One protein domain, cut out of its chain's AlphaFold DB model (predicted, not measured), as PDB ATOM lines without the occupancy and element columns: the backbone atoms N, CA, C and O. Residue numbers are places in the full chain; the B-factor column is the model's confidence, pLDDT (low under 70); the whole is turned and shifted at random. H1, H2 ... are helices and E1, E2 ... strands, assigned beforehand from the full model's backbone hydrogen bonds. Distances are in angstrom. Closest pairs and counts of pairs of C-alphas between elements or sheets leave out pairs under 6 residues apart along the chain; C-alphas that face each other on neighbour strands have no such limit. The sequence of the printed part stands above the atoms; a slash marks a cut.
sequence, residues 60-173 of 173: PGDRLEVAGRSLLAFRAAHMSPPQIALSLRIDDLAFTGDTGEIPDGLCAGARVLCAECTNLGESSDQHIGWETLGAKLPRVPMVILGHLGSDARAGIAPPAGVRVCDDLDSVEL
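This is residues 60 to 173 of the 173 residues of the protein "Lactamase_B domain-containing protein" of Deltaproteobacteria bacterium (UniProt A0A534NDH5). One long, strongly twisted sheet of seven strands runs through the whole domain like a wall, antiparallel hairpins E1 to E4 making one half and parallel strands E5, E6 and E7 carrying it on. The two short helices, H1 and H2, lie by the parallel half and only graze the sheet, while the long link of residues 96 to 111 folds back over one face by E4 and the tail of residues 165 to 173 returns past the opposite face by E6 and E5. The printed part has 114 residues, with two named helices and seven named strands in the order E1 E2 E3 E4 E5 H1 E6 H2 E7; the sheet is mixed, in the order E1 E2 E3 E4 E5 E6 E7. The class is mixed, helices and strands, though only 46 residues, under half, are in named elements. The whole is compact, with a radius of gyration of the C-alphas of 13.7 A and spans of 39 by 36 by 26 A.

Find C-alpha 63 at (-66.269, 4.827, -79.862); there E1 begins, residues 63 to 66. Next comes E2, residues 69 to 76, the longest strand, 20.9 A from first to last C-alpha. E3, residues 85 to 90, spans 15.9 A, and E4 takes residues 93 to 95. Look next for C-alpha 112 at (-83.835, 12.224, -81.503), where E5 begins; it holds residues 112 to 116 and measures 13.0 A. H1, residues 130 to 135, is 8.2 A long. E6, residues 142 to 146, covers 13.1 A, H2 holds residues 150 to 155 over 8.5 A, and E7, residues 162 to 164, ends at C-alpha 164, (-95.646, 6.583, -80.315).

Start at the edge strand E1. E1 and E2 form an antiparallel hairpin at 137 degrees, where you will find N 64 and O 71 within hydrogen-bond range at 3.0 A. E2 and E3 form the next hairpin at 151 degrees, with N 74 and O 87 at 2.8 A. E3 and E4 form the third at 171 degrees, with N 90 and O 93 at 2.8 A. E1 to E4 are a meander, each strand the antiparallel neighbour of the one before. E4 and E5 are parallel at 9 degrees, with N 114 and O 94 at 2.8 A. E5 and E6 are parallel at 25 degrees, with N 115 and O 144 at 2.8 A. E6 and the other edge strand, E7, are parallel at 22 degrees, with N 163 and O 143 at 2.8 A. E5, H1, E6 and E6, H2, E7 are strand-helix-strand units, two parallel neighbour strands with a helix between, each with a right-handed crossover. H1 is only just on the sheet, with 5 pairs of C-alphas within 10 A, and only grazes it with residues 130 to 134. H2 only grazes the sheet with residues 152 to 153; its closest C-alphas to E7 are those of Arg 153 and Val 164, 7.6 A apart. H1 and H2 are close but not clearly touching, their closest C-alphas being those of Trp 130 and Ala 152, 6.9 A apart. They run the same way at a steep tilt of 40 degrees. In H1 and H2 every O i to N i+4 pair is within hydrogen-bond range.

The two C-alphas farthest apart are those of Pro 82, in the short link from E2 to E3, and Ala 160, at 39.4 A. From edge to edge of the sheet the strands' lines turn by 120 degrees. The printed part has no cut and ends at residue 173, the chain's last residue. The long links are E4 to E5, with 16 residues, and E5 to H1, with 13. The mean pLDDT of the printed part is 96.3, and no printed residue is under 70.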
ATOM      1  N   PRO A  60     -69.292  -1.208 -73.520       97.62
ATOM      2  CA  PRO A  60     -69.698   0.090 -72.996       97.62
ATOM      3  C   PRO A  60     -68.509   1.054 -72.884       97.62
ATOM      4  O   PRO A  60     -67.482   0.705 -72.307       97.62
ATOM      5  N   GLY A  61     -68.674   2.270 -73.401       98.00
ATOM      6  CA  GLY A  61     -67.636   3.300 -73.474       98.00
ATOM      7  C   GLY A  61     -66.911   3.369 -74.819       98.00
ATOM      8  O   GLY A  61     -66.253   4.379 -75.087       98.00
ATOM      9  N   ASP A  62     -67.057   2.356 -75.677       98.38
ATOM     10  CA  ASP A  62     -66.401   2.339 -76.982       98.38
ATOM     11  C   ASP A  62     -66.923   3.440 -77.906       98.38
ATOM     12  O   ASP A  62     -68.090   3.849 -77.871       98.38
ATOM     13  N   ARG A  63     -66.012   3.890 -78.772       98.12
ATOM     14  CA  ARG A  63     -66.269   4.827 -79.862       98.12
ATOM     15  C   ARG A  63     -65.798   4.206 -81.165       98.12
ATOM     16  O   ARG A  63     -64.699   3.657 -81.212       98.12
ATOM     17  N   LEU A  64     -66.605   4.318 -82.210       97.81
ATOM     18  CA  LEU A  64     -66.307   3.728 -83.509       97.81
ATOM     19  C   LEU A  64     -66.799   4.638 -84.635       97.81
ATOM     20  O   LEU A  64     -67.932   5.099 -84.602       97.81
ATOM     21  N   GLU A  65     -65.967   4.835 -85.652       97.88
ATOM     22  CA  GLU A  65     -66.401   5.370 -86.944       97.88
ATOM     23  C   GLU A  65     -66.693   4.195 -87.876       97.88
ATOM     24  O   GLU A  65     -65.804   3.396 -88.181       97.88
ATOM     25  N   VAL A  66     -67.941   4.059 -88.318       95.00
ATOM     26  CA  VAL A  66     -68.379   2.939 -89.159       95.00
ATOM     27  C   VAL A  66     -69.400   3.420 -90.177       95.00
ATOM     28  O   VAL A  66     -70.296   4.192 -89.861       95.00
ATOM     29  N   ALA A  67     -69.254   2.996 -91.435       92.56
ATOM     30  CA  ALA A  67     -70.130   3.421 -92.533       92.56
ATOM     31  C   ALA A  67     -70.287   4.959 -92.676       92.56
ATOM     32  O   ALA A  67     -71.328   5.435 -93.124       92.56
ATOM     33  N   GLY A  68     -69.253   5.731 -92.312       95.25
ATOM     34  CA  GLY A  68     -69.275   7.201 -92.346       95.25
ATOM     35  C   GLY A  68     -70.113   7.843 -91.234       95.25
ATOM     36  O   GLY A  68     -70.571   8.970 -91.405       95.25
ATOM     37  N   ARG A  69     -70.354   7.109 -90.145       96.69
ATOM     38  CA  ARG A  69     -71.142   7.520 -88.983       96.69
ATOM     39  C   ARG A  69     -70.317   7.354 -87.716       96.69
ATOM     40  O   ARG A  69     -69.614   6.349 -87.566       96.69
ATOM     41  N   SER A  70     -70.503   8.286 -86.792       98.00
ATOM     42  CA  SER A  70     -69.909   8.235 -85.463       98.00
ATOM     43  C   SER A  70     -70.806   7.437 -84.521       98.00
ATOM     44  O   SER A  70     -72.015   7.654 -84.469       98.00
ATOM     45  N   LEU A  71     -70.233   6.496 -83.775       98.38
ATOM     46  CA  LEU A  71     -70.958   5.640 -82.841       98.38
ATOM     47  C   LEU A  71     -70.339   5.723 -81.444       98.38
ATOM     48  O   LEU A  71     -69.121   5.625 -81.293       98.38
ATOM     49  N   LEU A  72     -71.187   5.846 -80.419       98.62
ATOM     50  CA  LEU A  72     -70.836   5.666 -79.010       98.62
ATOM     51  C   LEU A  72     -71.703   4.575 -78.377       98.62
ATOM     52  O   LEU A  72     -72.927   4.597 -78.516       98.62
ATOM     53  N   ALA A  73     -71.071   3.659 -77.646       98.56
ATOM     54  CA  ALA A  73     -71.747   2.565 -76.958       98.56
ATOM     55  C   ALA A  73     -71.877   2.830 -75.450       98.56
ATOM     56  O   ALA A  73     -70.923   3.224 -74.782       98.56
ATOM     57  N   PHE A  74     -73.053   2.554 -74.897       98.62
ATOM     58  CA  PHE A  74     -73.376   2.671 -73.476       98.62
ATOM     59  C   PHE A  74     -73.877   1.324 -72.960       98.62
ATOM     60  O   PHE A  74     -74.388   0.509 -73.727       98.62
ATOM     61  N   ARG A  75     -73.749   1.074 -71.655       97.81
ATOM     62  CA  ARG A  75     -74.284  -0.148 -71.050       97.81
ATOM     63  C   ARG A  75     -75.796  -0.016 -70.886       97.81
ATOM     64  O   ARG A  75     -76.228   0.891 -70.189       97.81
ATOM     65  N   ALA A  76     -76.556  -0.939 -71.467       98.00
ATOM     66  CA  ALA A  76     -77.987  -1.072 -71.207       98.00
ATOM     67  C   ALA A  76     -78.240  -2.022 -70.024       98.00
ATOM     68  O   ALA A  76     -77.561  -3.049 -69.872       98.00
ATOM     69  N   ALA A  77     -79.230  -1.691 -69.198       97.00
ATOM     70  CA  ALA A  77     -79.684  -2.494 -68.072       97.00
ATOM     71  C   ALA A  77     -80.705  -3.529 -68.561       97.00
ATOM     72  O   ALA A  77     -81.901  -3.344 -68.415       97.00
ATOM     73  N   HIS A  78     -80.234  -4.590 -69.218       96.94
ATOM     74  CA  HIS A  78     -81.116  -5.638 -69.755       96.94
ATOM     75  C   HIS A  78     -80.527  -7.046 -69.638       96.94
ATOM     76  O   HIS A  78     -81.252  -8.025 -69.506       96.94
ATOM     77  N   MET A  79     -79.198  -7.167 -69.617       93.81
ATOM     78  CA  MET A  79     -78.511  -8.453 -69.527       93.81
ATOM     79  C   MET A  79     -77.694  -8.588 -68.246       93.81
ATOM     80  O   MET A  79     -77.016  -7.652 -67.811       93.81
ATOM     81  N   SER A  80     -77.693  -9.802 -67.699       89.44
ATOM     82  CA  SER A  80     -76.807 -10.190 -66.604       89.44
ATOM     83  C   SER A  80     -75.438 -10.628 -67.137       89.44
ATOM     84  O   SER A  80     -75.370 -11.330 -68.155       89.44
ATOM     85  N   PRO A  81     -74.332 -10.283 -66.450       88.62
ATOM     86  CA  PRO A  81     -73.004 -10.778 -66.797       88.62
ATOM     87  C   PRO A  81     -72.978 -12.313 -66.937       88.62
ATOM     88  O   PRO A  81     -73.637 -13.006 -66.163       88.62
ATOM     89  N   PRO A  82     -72.226 -12.869 -67.904       89.38
ATOM     90  CA  PRO A  82     -71.253 -12.197 -68.771       89.38
ATOM     91  C   PRO A  82     -71.862 -11.531 -70.019       89.38
ATOM     92  O   PRO A  82     -71.120 -10.990 -70.837       89.38
ATOM     93  N   GLN A  83     -73.186 -11.587 -70.199       92.56
ATOM     94  CA  GLN A  83     -73.857 -10.996 -71.354       92.56
ATOM     95  C   GLN A  83     -73.980  -9.480 -71.185       92.56
ATOM     96  O   GLN A  83     -74.118  -8.966 -70.075       92.56
ATOM     97  N   ILE A  84     -73.905  -8.759 -72.301       94.38
ATOM     98  CA  ILE A  84     -73.946  -7.297 -72.334       94.38
ATOM     99  C   ILE A  84     -75.012  -6.886 -73.342       94.38
ATOM    100  O   ILE A  84     -75.044  -7.406 -74.457       94.38
ATOM    101  N   ALA A  85     -75.854  -5.940 -72.940       96.69
ATOM    102  CA  ALA A  85     -76.721  -5.181 -73.825       96.69
ATOM    103  C   ALA A  85     -76.155  -3.764 -73.981       96.69
ATOM    104  O   ALA A  85     -75.487  -3.250 -73.073       96.69
ATOM    105  N   LEU A  86     -76.402  -3.148 -75.136       98.25
ATOM    106  CA  LEU A  86     -75.876  -1.830 -75.470       98.25
ATOM    107  C   LEU A  86     -77.008  -0.881 -75.849       98.25
ATOM    108  O   LEU A  86     -77.836  -1.219 -76.691       98.25
ATOM    109  N   SER A  87     -76.957   0.325 -75.292       98.69
ATOM    110  CA  SER A  87     -77.600   1.498 -75.884       98.69
ATOM    111  C   SER A  87     -76.579   2.201 -76.771       98.69
ATOM    112  O   SER A  87     -75.385   2.212 -76.459       98.69
ATOM    113  N   LEU A  88     -77.019   2.786 -77.881       98.69
ATOM    114  CA  LEU A  88     -76.129   3.349 -78.894       98.69
ATOM    115  C   LEU A  88     -76.495   4.798 -79.181       98.69
ATOM    116  O   LEU A  88     -77.666   5.120 -79.355       98.69
ATOM    117  N   ARG A  89     -75.490   5.662 -79.309       98.50
ATOM    118  CA  ARG A  89     -75.652   6.954 -79.976       98.50
ATOM    119  C   ARG A  89     -74.937   6.910 -81.315       98.50
ATOM    120  O   ARG A  89     -73.736   6.663 -81.340       98.50
ATOM    121  N   ILE A  90     -75.682   7.125 -82.391       97.94
ATOM    122  CA  ILE A  90     -75.193   7.161 -83.767       97.94
ATOM    123  C   ILE A  90     -75.401   8.586 -84.269       97.94
ATOM    124  O   ILE A  90     -76.540   9.004 -84.466       97.94
ATOM    125  N   ASP A  91     -74.318   9.339 -84.430       97.44
ATOM    126  CA  ASP A  91     -74.349  10.786 -84.651       97.44
ATOM    127  C   ASP A  91     -75.235  11.507 -83.605       97.44
ATOM    128  O   ASP A  91     -74.955  11.466 -82.400       97.44
ATOM    129  N   ASP A  92     -76.310  12.166 -84.048       97.19
ATOM    130  CA  ASP A  92     -77.298  12.863 -83.224       97.19
ATOM    131  C   ASP A  92     -78.532  12.001 -82.884       97.19
ATOM    132  O   ASP A  92     -79.515  12.515 -82.346       97.19
ATOM    133  N   LEU A  93     -78.491  10.692 -83.153       98.25
ATOM    134  CA  LEU A  93     -79.574   9.752 -82.863       98.25
ATOM    135  C   LEU A  93     -79.207   8.862 -81.676       98.25
ATOM    136  O   LEU A  93     -78.214   8.136 -81.708       98.25
ATOM    137  N   ALA A  94     -80.019   8.888 -80.627       98.62
ATOM    138  CA  ALA A  94     -79.888   8.009 -79.475       98.62
ATOM    139  C   ALA A  94     -80.863   6.831 -79.583       98.62
ATOM    140  O   ALA A  94     -82.040   7.024 -79.859       98.62
ATOM    141  N   PHE A  95     -80.386   5.621 -79.313       98.69
ATOM    142  CA  PHE A  95     -81.170   4.391 -79.271       98.69
ATOM    143  C   PHE A  95     -80.960   3.728 -77.917       98.69
ATOM    144  O   PHE A  95     -79.826   3.400 -77.558       98.69
ATOM    145  N   THR A  96     -82.033   3.503 -77.163       98.62
ATOM    146  CA  THR A  96     -81.918   2.814 -75.870       98.62
ATOM    147  C   THR A  96     -81.566   1.339 -76.045       98.62
ATOM    148  O   THR A  96     -80.864   0.782 -75.205       98.62
ATOM    149  N   GLY A  97     -82.031   0.712 -77.133       97.81
ATOM    150  CA  GLY A  97     -82.209  -0.741 -77.143       97.81
ATOM    151  C   GLY A  97     -83.185  -1.154 -76.040       97.81
ATOM    152  O   GLY A  97     -83.904  -0.301 -75.514       97.81
ATOM    153  N   ASP A  98     -83.159  -2.428 -75.670       97.94
ATOM    154  CA  ASP A  98     -83.895  -2.898 -74.500       97.94
ATOM    155  C   ASP A  98     -83.066  -2.590 -73.240       97.94
ATOM    156  O   ASP A  98     -81.862  -2.875 -73.196       97.94
ATOM    157  N   THR A  99     -83.673  -1.954 -72.242       98.31
ATOM    158  CA  THR A  99     -83.053  -1.478 -71.003       98.31
ATOM    159  C   THR A  99     -84.118  -1.098 -69.972       98.31
ATOM    160  O   THR A  99     -85.170  -0.583 -70.332       98.31
ATOM    161  N   GLY A 100     -83.834  -1.271 -68.679       97.44
ATOM    162  CA  GLY A 100     -84.671  -0.757 -67.583       97.44
ATOM    163  C   GLY A 100     -84.557   0.754 -67.363       97.44
ATOM    164  O   GLY A 100     -85.451   1.377 -66.800       97.44
ATOM    165  N   GLU A 101     -83.469   1.367 -67.833       96.81
ATOM    166  CA  GLU A 101     -83.216   2.801 -67.679       96.81
ATOM    167  C   GLU A 101     -82.408   3.379 -68.846       96.81
ATOM    168  O   GLU A 101     -81.633   2.677 -69.499       96.81
ATOM    169  N   ILE A 102     -82.572   4.681 -69.103       98.00
ATOM    170  CA  ILE A 102     -81.779   5.410 -70.101       98.00
ATOM    171  C   ILE A 102     -80.383   5.675 -69.519       98.00
ATOM    172  O   ILE A 102     -80.288   6.408 -68.533       98.00
ATOM    173  N   PRO A 103     -79.294   5.172 -70.133       97.62
ATOM    174  CA  PRO A 103     -77.950   5.400 -69.617       97.62
ATOM    175  C   PRO A 103     -77.552   6.877 -69.608       97.62
ATOM    176  O   PRO A 103     -77.842   7.635 -70.544       97.62
ATOM    177  N   ASP A 104     -76.796   7.265 -68.584       96.88
ATOM    178  CA  ASP A 104     -76.256   8.614 -68.463       96.88
ATOM    179  C   ASP A 104     -75.421   9.007 -69.689       96.88
ATOM    180  O   ASP A 104     -74.557   8.275 -70.174       96.88
ATOM    181  N   GLY A 105     -75.684  10.210 -70.203       97.06
ATOM    182  CA  GLY A 105     -74.983  10.757 -71.363       97.06
ATOM    183  C   GLY A 105     -75.431  10.206 -72.721       97.06
ATOM    184  O   GLY A 105     -74.988  10.750 -73.737       97.06
ATOM    185  N   LEU A 106     -76.338   9.216 -72.780       98.50
ATOM    186  CA  LEU A 106     -76.856   8.690 -74.051       98.50
ATOM    187  C   LEU A 106     -77.473   9.809 -74.905       98.50
ATOM    188  O   LEU A 106     -77.186   9.913 -76.092       98.50
ATOM    189  N   CYS A 107     -78.265  10.687 -74.286       98.31
ATOM    190  CA  CYS A 107     -78.962  11.782 -74.969       98.31
ATOM    191  C   CYS A 107     -78.107  13.048 -75.176       98.31
ATOM    192  O   CYS A 107     -78.603  14.045 -75.695       98.31
ATOM    193  N   ALA A 108     -76.840  13.066 -74.743       96.94
ATOM    194  CA  ALA A 108     -76.023  14.276 -74.795       96.94
ATOM    195  C   ALA A 108     -75.723  14.680 -76.249       96.94
ATOM    196  O   ALA A 108     -74.933  14.028 -76.924       96.94
ATOM    197  N   GLY A 109     -76.341  15.766 -76.721       95.25
ATOM    198  CA  GLY A 109     -76.225  16.218 -78.112       95.25
ATOM    199  C   GLY A 109     -77.085  15.430 -79.104       95.25
ATOM    200  O   GLY A 109     -76.923  15.614 -80.305       95.25
ATOM    201  N   ALA A 110     -77.986  14.567 -78.623       97.81
ATOM    202  CA  ALA A 110     -78.953  13.889 -79.474       97.81
ATOM    203  C   ALA A 110     -80.101  14.836 -79.856       97.81
ATOM    204  O   ALA A 110     -80.615  15.589 -79.023       97.81
ATOM    205  N   ARG A 111     -80.529  14.768 -81.115       97.44
ATOM    206  CA  ARG A 111     -81.733  15.426 -81.628       97.44
ATOM    207  C   ARG A 111     -82.967  14.537 -81.506       97.44
ATOM    208  O   ARG A 111     -84.068  15.048 -81.309       97.44
ATOM    209  N   VAL A 112     -82.771  13.224 -81.604       98.06
ATOM    210  CA  VAL A 112     -83.835  12.224 -81.503       98.06
ATOM    211  C   VAL A 112     -83.418  11.126 -80.537       98.06
ATOM    212  O   VAL A 112     -82.298  10.622 -80.615       98.06
ATOM    213  N   LEU A 113     -84.330  10.743 -79.647       98.50
ATOM    214  CA  LEU A 113     -84.230   9.520 -78.858       98.50
ATOM    215  C   LEU A 113     -85.251   8.498 -79.358       98.50
ATOM    216  O   LEU A 113     -86.448   8.722 -79.228       98.50
ATOM    217  N   CYS A 114     -84.779   7.360 -79.845       98.38
ATOM    218  CA  CYS A 114     -85.561   6.150 -80.060       98.38
ATOM    219  C   CYS A 114     -85.510   5.309 -78.776       98.38
ATOM    220  O   CYS A 114     -84.507   4.638 -78.507       98.38
ATOM    221  N   ALA A 115     -86.566   5.392 -77.971       98.31
ATOM    222  CA  ALA A 115     -86.674   4.714 -76.686       98.31
ATOM    223  C   ALA A 115     -87.586   3.488 -76.769       98.31
ATOM    224  O   ALA A 115     -88.662   3.540 -77.369       98.31
ATOM    225  N   GLU A 116     -87.177   2.402 -76.117       98.00
ATOM    226  CA  GLU A 116     -88.127   1.369 -75.720       98.00
ATOM    227  C   GLU A 116     -89.130   1.936 -74.705       98.00
ATOM    228  O   GLU A 116     -88.807   2.836 -73.922       98.00
ATOM    229  N   CYS A 117     -90.357   1.430 -74.736       98.00
ATOM    230  CA  CYS A 117     -91.371   1.718 -73.731       98.00
ATOM    231  C   CYS A 117     -92.314   0.517 -73.630       98.00
ATOM    232  O   CYS A 117     -93.421   0.511 -74.168       98.00
ATOM    233  N   THR A 118     -91.833  -0.538 -72.984       97.88
ATOM    234  CA  THR A 118     -92.470  -1.856 -73.026       97.88
ATOM    235  C   THR A 118     -93.819  -1.898 -72.321       97.88
ATOM    236  O   THR A 118     -94.711  -2.602 -72.780       97.88
ATOM    237  N   ASN A 119     -94.001  -1.159 -71.229       96.38
ATOM    238  CA  ASN A 119     -95.234  -1.207 -70.441       96.38
ATOM    239  C   ASN A 119     -95.756   0.200 -70.109       96.38
ATOM    240  O   ASN A 119     -95.035   1.192 -70.239       96.38
ATOM    241  N   LEU A 120     -97.032   0.294 -69.726       98.00
ATOM    242  CA  LEU A 120     -97.662   1.573 -69.386       98.00
ATOM    243  C   LEU A 120     -97.246   2.089 -67.999       98.00
ATOM    244  O   LEU A 120     -97.282   3.293 -67.772       98.00
ATOM    245  N   GLY A 121     -96.876   1.192 -67.088       97.19
ATOM    246  CA  GLY A 121     -96.586   1.497 -65.688       97.19
ATOM    247  C   GLY A 121     -95.138   1.910 -65.434       97.19
ATOM    248  O   GLY A 121     -94.503   2.594 -66.242       97.19
ATOM    249  N   GLU A 122     -94.621   1.512 -64.273       97.81
ATOM    250  CA  GLU A 122     -93.228   1.731 -63.889       97.81
ATOM    251  C   GLU A 122     -92.252   0.837 -64.668       97.81
ATOM    252  O   GLU A 122     -92.572  -0.257 -65.140       97.81
ATOM    253  N   SER A 123     -91.009   1.302 -64.772       97.81
ATOM    254  CA  SER A 123     -89.922   0.505 -65.337       97.81
ATOM    255  C   SER A 123     -89.641  -0.715 -64.467       97.81
ATOM    256  O   SER A 123     -89.681  -0.655 -63.240       97.81
ATOM    257  N   SER A 124     -89.314  -1.819 -65.125       96.88
ATOM    258  CA  SER A 124     -88.702  -2.976 -64.476       96.88
ATOM    259  C   SER A 124     -87.179  -2.867 -64.551       96.88
ATOM    260  O   SER A 124     -86.645  -1.999 -65.241       96.88
ATOM    261  N   ASP A 125     -86.471  -3.815 -63.937       95.94
ATOM    262  CA  ASP A 125     -85.006  -3.895 -64.013       95.94
ATOM    263  C   ASP A 125     -84.467  -3.988 -65.453       95.94
ATOM    264  O   ASP A 125     -83.287  -3.724 -65.684       95.94
ATOM    265  N   GLN A 126     -85.301  -4.409 -66.413       96.88
ATOM    266  CA  GLN A 126     -84.878  -4.745 -67.776       96.88
ATOM    267  C   GLN A 126     -85.619  -4.005 -68.890       96.88
ATOM    268  O   GLN A 126     -85.191  -4.115 -70.039       96.88
ATOM    269  N   HIS A 127     -86.692  -3.282 -68.563       98.19
ATOM    270  CA  HIS A 127     -87.542  -2.585 -69.529       98.19
ATOM    271  C   HIS A 127     -88.115  -1.285 -68.971       98.19
ATOM    272  O   HIS A 127     -88.578  -1.260 -67.827       98.19
ATOM    273  N   ILE A 128     -88.160  -0.247 -69.807       98.38
ATOM    274  CA  ILE A 128     -88.709   1.067 -69.467       98.38
ATOM    275  C   ILE A 128     -90.240   1.018 -69.500       98.38
ATOM    276  O   ILE A 128     -90.853   0.519 -70.447       98.38
ATOM    277  N   GLY A 129     -90.849   1.587 -68.462       98.19
ATOM    278  CA  GLY A 129     -92.284   1.841 -68.368       98.19
ATOM    279  C   GLY A 129     -92.628   3.316 -68.595       98.19
ATOM    280  O   GLY A 129     -91.828   4.213 -68.293       98.19
ATOM    281  N   TRP A 130     -93.820   3.582 -69.135       98.19
ATOM    282  CA  TRP A 130     -94.259   4.938 -69.472       98.19
ATOM    283  C   TRP A 130     -94.404   5.855 -68.253       98.19
ATOM    284  O   TRP A 130     -94.039   7.024 -68.356       98.19
ATOM    285  N   GLU A 131     -94.865   5.370 -67.094       97.50
ATOM    286  CA  GLU A 131     -94.952   6.205 -65.884       97.50
ATOM    287  C   GLU A 131     -93.571   6.736 -65.476       97.50
ATOM    288  O   GLU A 131     -93.418   7.928 -65.191       97.50
ATOM    289  N   THR A 132     -92.537   5.891 -65.526       97.19
ATOM    290  CA  THR A 132     -91.159   6.302 -65.216       97.19
ATOM    291  C   THR A 132     -90.600   7.259 -66.264       97.19
ATOM    292  O   THR A 132     -90.043   8.304 -65.915       97.19
ATOM    293  N   LEU A 133     -90.745   6.926 -67.552       97.19
ATOM    294  CA  LEU A 133     -90.213   7.747 -68.640       97.19
ATOM    295  C   LEU A 133     -90.915   9.109 -68.715       97.19
ATOM    296  O   LEU A 133     -90.259  10.141 -68.841       97.19
ATOM    297  N   GLY A 134     -92.242   9.119 -68.596       95.88
ATOM    298  CA  GLY A 134     -93.081  10.312 -68.640       95.88
ATOM    299  C   GLY A 134     -92.832  11.260 -67.466       95.88
ATOM    300  O   GLY A 134     -92.821  12.477 -67.657       95.88
ATOM    301  N   ALA A 135     -92.550  10.727 -66.271       95.38
ATOM    302  CA  ALA A 135     -92.207  11.535 -65.100       95.38
ATOM    303  C   ALA A 135     -90.901  12.331 -65.282       95.38
ATOM    304  O   ALA A 135     -90.732  13.399 -64.685       95.38
ATOM    305  N   LYS A 136     -89.971  11.832 -66.107       92.56
ATOM    306  CA  LYS A 136     -88.683  12.482 -66.362       92.56
ATOM    307  C   LYS A 136     -88.213  12.257 -67.796       92.56
ATOM    308  O   LYS A 136     -87.190  11.612 -68.040       92.56
ATOM    309  N   LEU A 137     -88.927  12.862 -68.743       95.06
ATOM    310  CA  LEU A 137     -88.522  12.819 -70.143       95.06
ATOM    311  C   LEU A 137     -87.130  13.450 -70.334       95.06
ATOM    312  O   LEU A 137     -86.849  14.530 -69.792       95.06
ATOM    313  N   PRO A 138     -86.246  12.807 -71.114       94.25
ATOM    314  CA  PRO A 138     -84.955  13.378 -71.449       94.25
ATOM    315  C   PRO A 138     -85.138  14.654 -72.271       94.25
ATOM    316  O   PRO A 138     -86.056  14.786 -73.077       94.25
ATOM    317  N   ARG A 139     -84.228  15.610 -72.079       92.75
ATOM    318  CA  ARG A 139     -84.234  16.878 -72.818       92.75
ATOM    319  C   ARG A 139     -83.657  16.675 -74.217       92.75
ATOM    320  O   ARG A 139     -82.502  17.008 -74.462       92.75
ATOM    321  N   VAL A 140     -84.473  16.129 -75.108       96.31
ATOM    322  CA  VAL A 140     -84.192  15.990 -76.540       96.31
ATOM    323  C   VAL A 140     -85.327  16.629 -77.351       96.31
ATOM    324  O   VAL A 140     -86.463  16.640 -76.880       96.31
ATOM    325  N   PRO A 141     -85.054  17.176 -78.548       95.81
ATOM    326  CA  PRO A 141     -86.087  17.759 -79.408       95.81
ATOM    327  C   PRO A 141     -87.230  16.802 -79.769       95.81
ATOM    328  O   PRO A 141     -88.367  17.247 -79.914       95.81
ATOM    329  N   MET A 142     -86.934  15.508 -79.921       97.25
ATOM    330  CA  MET A 142     -87.923  14.487 -80.255       97.25
ATOM    331  C   MET A 142     -87.637  13.169 -79.531       97.25
ATOM    332  O   MET A 142     -86.504  12.684 -79.528       97.25
ATOM    333  N   VAL A 143     -88.680  12.567 -78.969       98.06
ATOM    334  CA  VAL A 143     -88.670  11.201 -78.436       98.06
ATOM    335  C   VAL A 143     -89.609  10.347 -79.277       98.06
ATOM    336  O   VAL A 143     -90.773  10.693 -79.469       98.06
ATOM    337  N   ILE A 144     -89.109   9.221 -79.762       97.75
ATOM    338  CA  ILE A 144     -89.861   8.201 -80.479       97.75
ATOM    339  C   ILE A 144     -89.929   6.971 -79.584       97.75
ATOM    340  O   ILE A 144     -88.894   6.463 -79.158       97.75
ATOM    341  N   LEU A 145     -91.138   6.497 -79.310       98.06
ATOM    342  CA  LEU A 145     -91.390   5.312 -78.503       98.06
ATOM    343  C   LEU A 145     -91.631   4.110 -79.413       98.06
ATOM    344  O   LEU A 145     -92.473   4.167 -80.310       98.06
ATOM    345  N   GLY A 146     -90.901   3.029 -79.155       97.25
ATOM    346  CA  GLY A 146     -91.057   1.728 -79.800       97.25
ATOM    347  C   GLY A 146     -91.005   0.592 -78.780       97.25
ATOM    348  O   GLY A 146     -91.048   0.828 -77.574       97.25
ATOM    349  N   HIS A 147     -90.917  -0.651 -79.268       97.44
ATOM    350  CA  HIS A 147     -90.916  -1.854 -78.419       97.44
ATOM    351  C   HIS A 147     -92.118  -1.888 -77.447       97.44
ATOM    352  O   HIS A 147     -91.990  -2.195 -76.270       97.44
ATOM    353  N   LEU A 148     -93.296  -1.501 -77.942       97.44
ATOM    354  CA  LEU A 148     -94.484  -1.269 -77.120       97.44
ATOM    355  C   LEU A 148     -95.214  -2.579 -76.804       97.44
ATOM    356  O   LEU A 148     -95.642  -3.289 -77.721       97.44
ATOM    357  N   GLY A 149     -95.453  -2.838 -75.521       96.31
ATOM    358  CA  GLY A 149     -96.468  -3.784 -75.065       96.31
ATOM    359  C   GLY A 149     -97.883  -3.296 -75.382       96.31
ATOM    360  O   GLY A 149     -98.107  -2.147 -75.776       96.31
ATOM    361  N   SER A 150     -98.866  -4.186 -75.245       95.94
ATOM    362  CA  SER A 150    -100.259  -3.898 -75.610       95.94
ATOM    363  C   SER A 150    -100.893  -2.796 -74.756       95.94
ATOM    364  O   SER A 150    -101.678  -2.003 -75.269       95.94
ATOM    365  N   ASP A 151    -100.543  -2.732 -73.475       96.81
ATOM    366  CA  ASP A 151    -100.990  -1.716 -72.524       96.81
ATOM    367  C   ASP A 151    -100.375  -0.344 -72.830       96.81
ATOM    368  O   ASP A 151    -101.107   0.635 -72.949       96.81
ATOM    369  N   ALA A 152     -99.056  -0.279 -73.039       96.81
ATOM    370  CA  ALA A 152     -98.341   0.936 -73.422       96.81
ATOM    371  C   ALA A 152     -98.914   1.509 -74.725       96.81
ATOM    372  O   ALA A 152     -99.319   2.669 -74.798       96.81
ATOM    373  N   ARG A 153     -99.042   0.651 -75.740       95.81
ATOM    374  CA  ARG A 153     -99.616   0.983 -77.046       95.81
ATOM    375  C   ARG A 153    -101.020   1.581 -76.953       95.81
ATOM    376  O   ARG A 153    -101.334   2.495 -77.706       95.81
ATOM    377  N   ALA A 154    -101.868   1.058 -76.071       95.62
ATOM    378  CA  ALA A 154    -103.242   1.532 -75.922       95.62
ATOM    379  C   ALA A 154    -103.371   2.747 -74.986       95.62
ATOM    380  O   ALA A 154    -104.302   3.536 -75.140       95.62
ATOM    381  N   GLY A 155    -102.486   2.866 -73.993       96.19
ATOM    382  CA  GLY A 155    -102.647   3.786 -72.867       96.19
ATOM    383  C   GLY A 155    -101.769   5.034 -72.898       96.19
ATOM    384  O   GLY A 155    -102.062   5.984 -72.171       96.19
ATOM    385  N   ILE A 156    -100.708   5.070 -73.711       97.19
ATOM    386  CA  ILE A 156     -99.838   6.248 -73.785       97.19
ATOM    387  C   ILE A 156    -100.591   7.411 -74.437       97.19
ATOM    388  O   ILE A 156    -100.991   7.356 -75.598       97.19
ATOM    389  N   ALA A 157    -100.713   8.506 -73.689       94.56
ATOM    390  CA  ALA A 157    -101.097   9.816 -74.198       94.56
ATOM    391  C   ALA A 157     -99.822  10.669 -74.354       94.56
ATOM    392  O   ALA A 157     -99.366  11.265 -73.372       94.56
ATOM    393  N   PRO A 158     -99.191  10.695 -75.543       94.56
ATOM    394  CA  PRO A 158     -97.887  11.323 -75.700       94.56
ATOM    395  C   PRO A 158     -98.004  12.858 -75.626       94.56
ATOM    396  O   PRO A 158     -98.856  13.442 -76.305       94.56
ATOM    397  N   PRO A 159     -97.161  13.545 -74.829       95.38
ATOM    398  CA  PRO A 159     -97.087  15.001 -74.843       95.38
ATOM    399  C   PRO A 159     -96.391  15.507 -76.117       95.38
ATOM    400  O   PRO A 159     -95.821  14.741 -76.896       95.38
ATOM    401  N   ALA A 160     -96.392  16.826 -76.322       94.19
ATOM    402  CA  ALA A 160     -95.669  17.442 -77.431       94.19
ATOM    403  C   ALA A 160     -94.178  17.047 -77.422       94.19
ATOM    404  O   ALA A 160     -93.529  17.062 -76.376       94.19
ATOM    405  N   GLY A 161     -93.643  16.711 -78.598       94.31
ATOM    406  CA  GLY A 161     -92.264  16.236 -78.753       94.31
ATOM    407  C   GLY A 161     -92.077  14.735 -78.507       94.31
ATOM    408  O   GLY A 161     -90.979  14.231 -78.723       94.31
ATOM    409  N   VAL A 162     -93.130  14.009 -78.117       97.38
ATOM    410  CA  VAL A 162     -93.128  12.545 -78.004       97.38
ATOM    411  C   VAL A 162     -94.031  11.953 -79.082       97.38
ATOM    412  O   VAL A 162     -95.139  12.433 -79.312       97.38
ATOM    413  N   ARG A 163     -93.569  10.893 -79.741       96.62
ATOM    414  CA  ARG A 163     -94.336  10.134 -80.728       96.62
ATOM    415  C   ARG A 163     -94.320   8.656 -80.367       96.62
ATOM    416  O   ARG A 163     -93.256   8.081 -80.183       96.62
ATOM    417  N   VAL A 164     -95.496   8.044 -80.311       96.88
ATOM    418  CA  VAL A 164     -95.646   6.583 -80.315       96.88
ATOM    419  C   VAL A 164     -95.520   6.128 -81.767       96.88
ATOM    420  O   VAL A 164     -96.231   6.666 -82.616       96.88
ATOM    421  N   CYS A 165     -94.588   5.221 -82.064       94.31
ATOM    422  CA  CYS A 165     -94.351   4.741 -83.422       94.31
ATOM    423  C   CYS A 165     -94.796   3.297 -83.622       94.31
ATOM    424  O   CYS A 165     -94.557   2.431 -82.779       94.31
ATOM    425  N   ASP A 166     -95.367   3.066 -84.801       91.88
ATOM    426  CA  ASP A 166     -95.838   1.766 -85.254       91.88
ATOM    427  C   ASP A 166     -95.090   1.255 -86.475       91.88
ATOM    428  O   ASP A 166     -94.301   1.961 -87.105       91.88
ATOM    429  N   ASP A 167     -95.324  -0.014 -86.796       93.44
ATOM    430  CA  ASP A 167     -94.759  -0.632 -87.983       93.44
ATOM    431  C   ASP A 167     -95.046   0.235 -89.217       93.44
ATOM    432  O   ASP A 167     -96.182   0.636 -89.468       93.44
ATOM    433  N   LEU A 168     -93.996   0.473 -90.009       94.81
ATOM    434  CA  LEU A 168     -93.997   1.299 -91.225       94.81
ATOM    435  C   LEU A 168     -94.076   2.815 -91.002       94.81
ATOM    436  O   LEU A 168     -94.064   3.564 -91.984       94.81
ATOM    437  N   ASP A 169     -94.076   3.286 -89.756       94.06
ATOM    438  CA  ASP A 169     -93.883   4.704 -89.494       94.06
ATOM    439  C   ASP A 169     -92.518   5.185 -89.986       94.06
ATOM    440  O   ASP A 169     -91.495   4.503 -89.895       94.06
ATOM    441  N   SER A 170     -92.501   6.422 -90.475       92.94
ATOM    442  CA  SER A 170     -91.282   7.129 -90.844       92.94
ATOM    443  C   SER A 170     -91.186   8.458 -90.107       92.94
ATOM    444  O   SER A 170     -92.192   9.085 -89.749       92.94
ATOM    445  N   VAL A 171     -89.946   8.867 -89.857       88.31
ATOM    446  CA  VAL A 171     -89.590  10.153 -89.266       88.31
ATOM    447  C   VAL A 171     -88.546  10.791 -90.163       88.31
ATOM    448  O   VAL A 171     -87.538  10.165 -90.487       88.31
ATOM    449  N   GLU A 172     -88.804  12.026 -90.574       87.62
ATOM    450  CA  GLU A 172     -87.838  12.812 -91.329       87.62
ATOM    451  C   GLU A 172     -86.800  13.406 -90.374       87.62
ATOM    452  O   GLU A 172     -87.144  14.017 -89.357       87.62
ATOM    453  N   LEU A 173     -85.528  13.178 -90.705       83.25
ATOM    454  CA  LEU A 173     -84.356  13.645 -89.974       83.25
ATOM    455  C   LEU A 173     -83.692  14.781 -90.743       83.25
ATOM    456  O   LEU A 173     -83.419  14.616 -91.946       83.25
TER     457      LEU A 173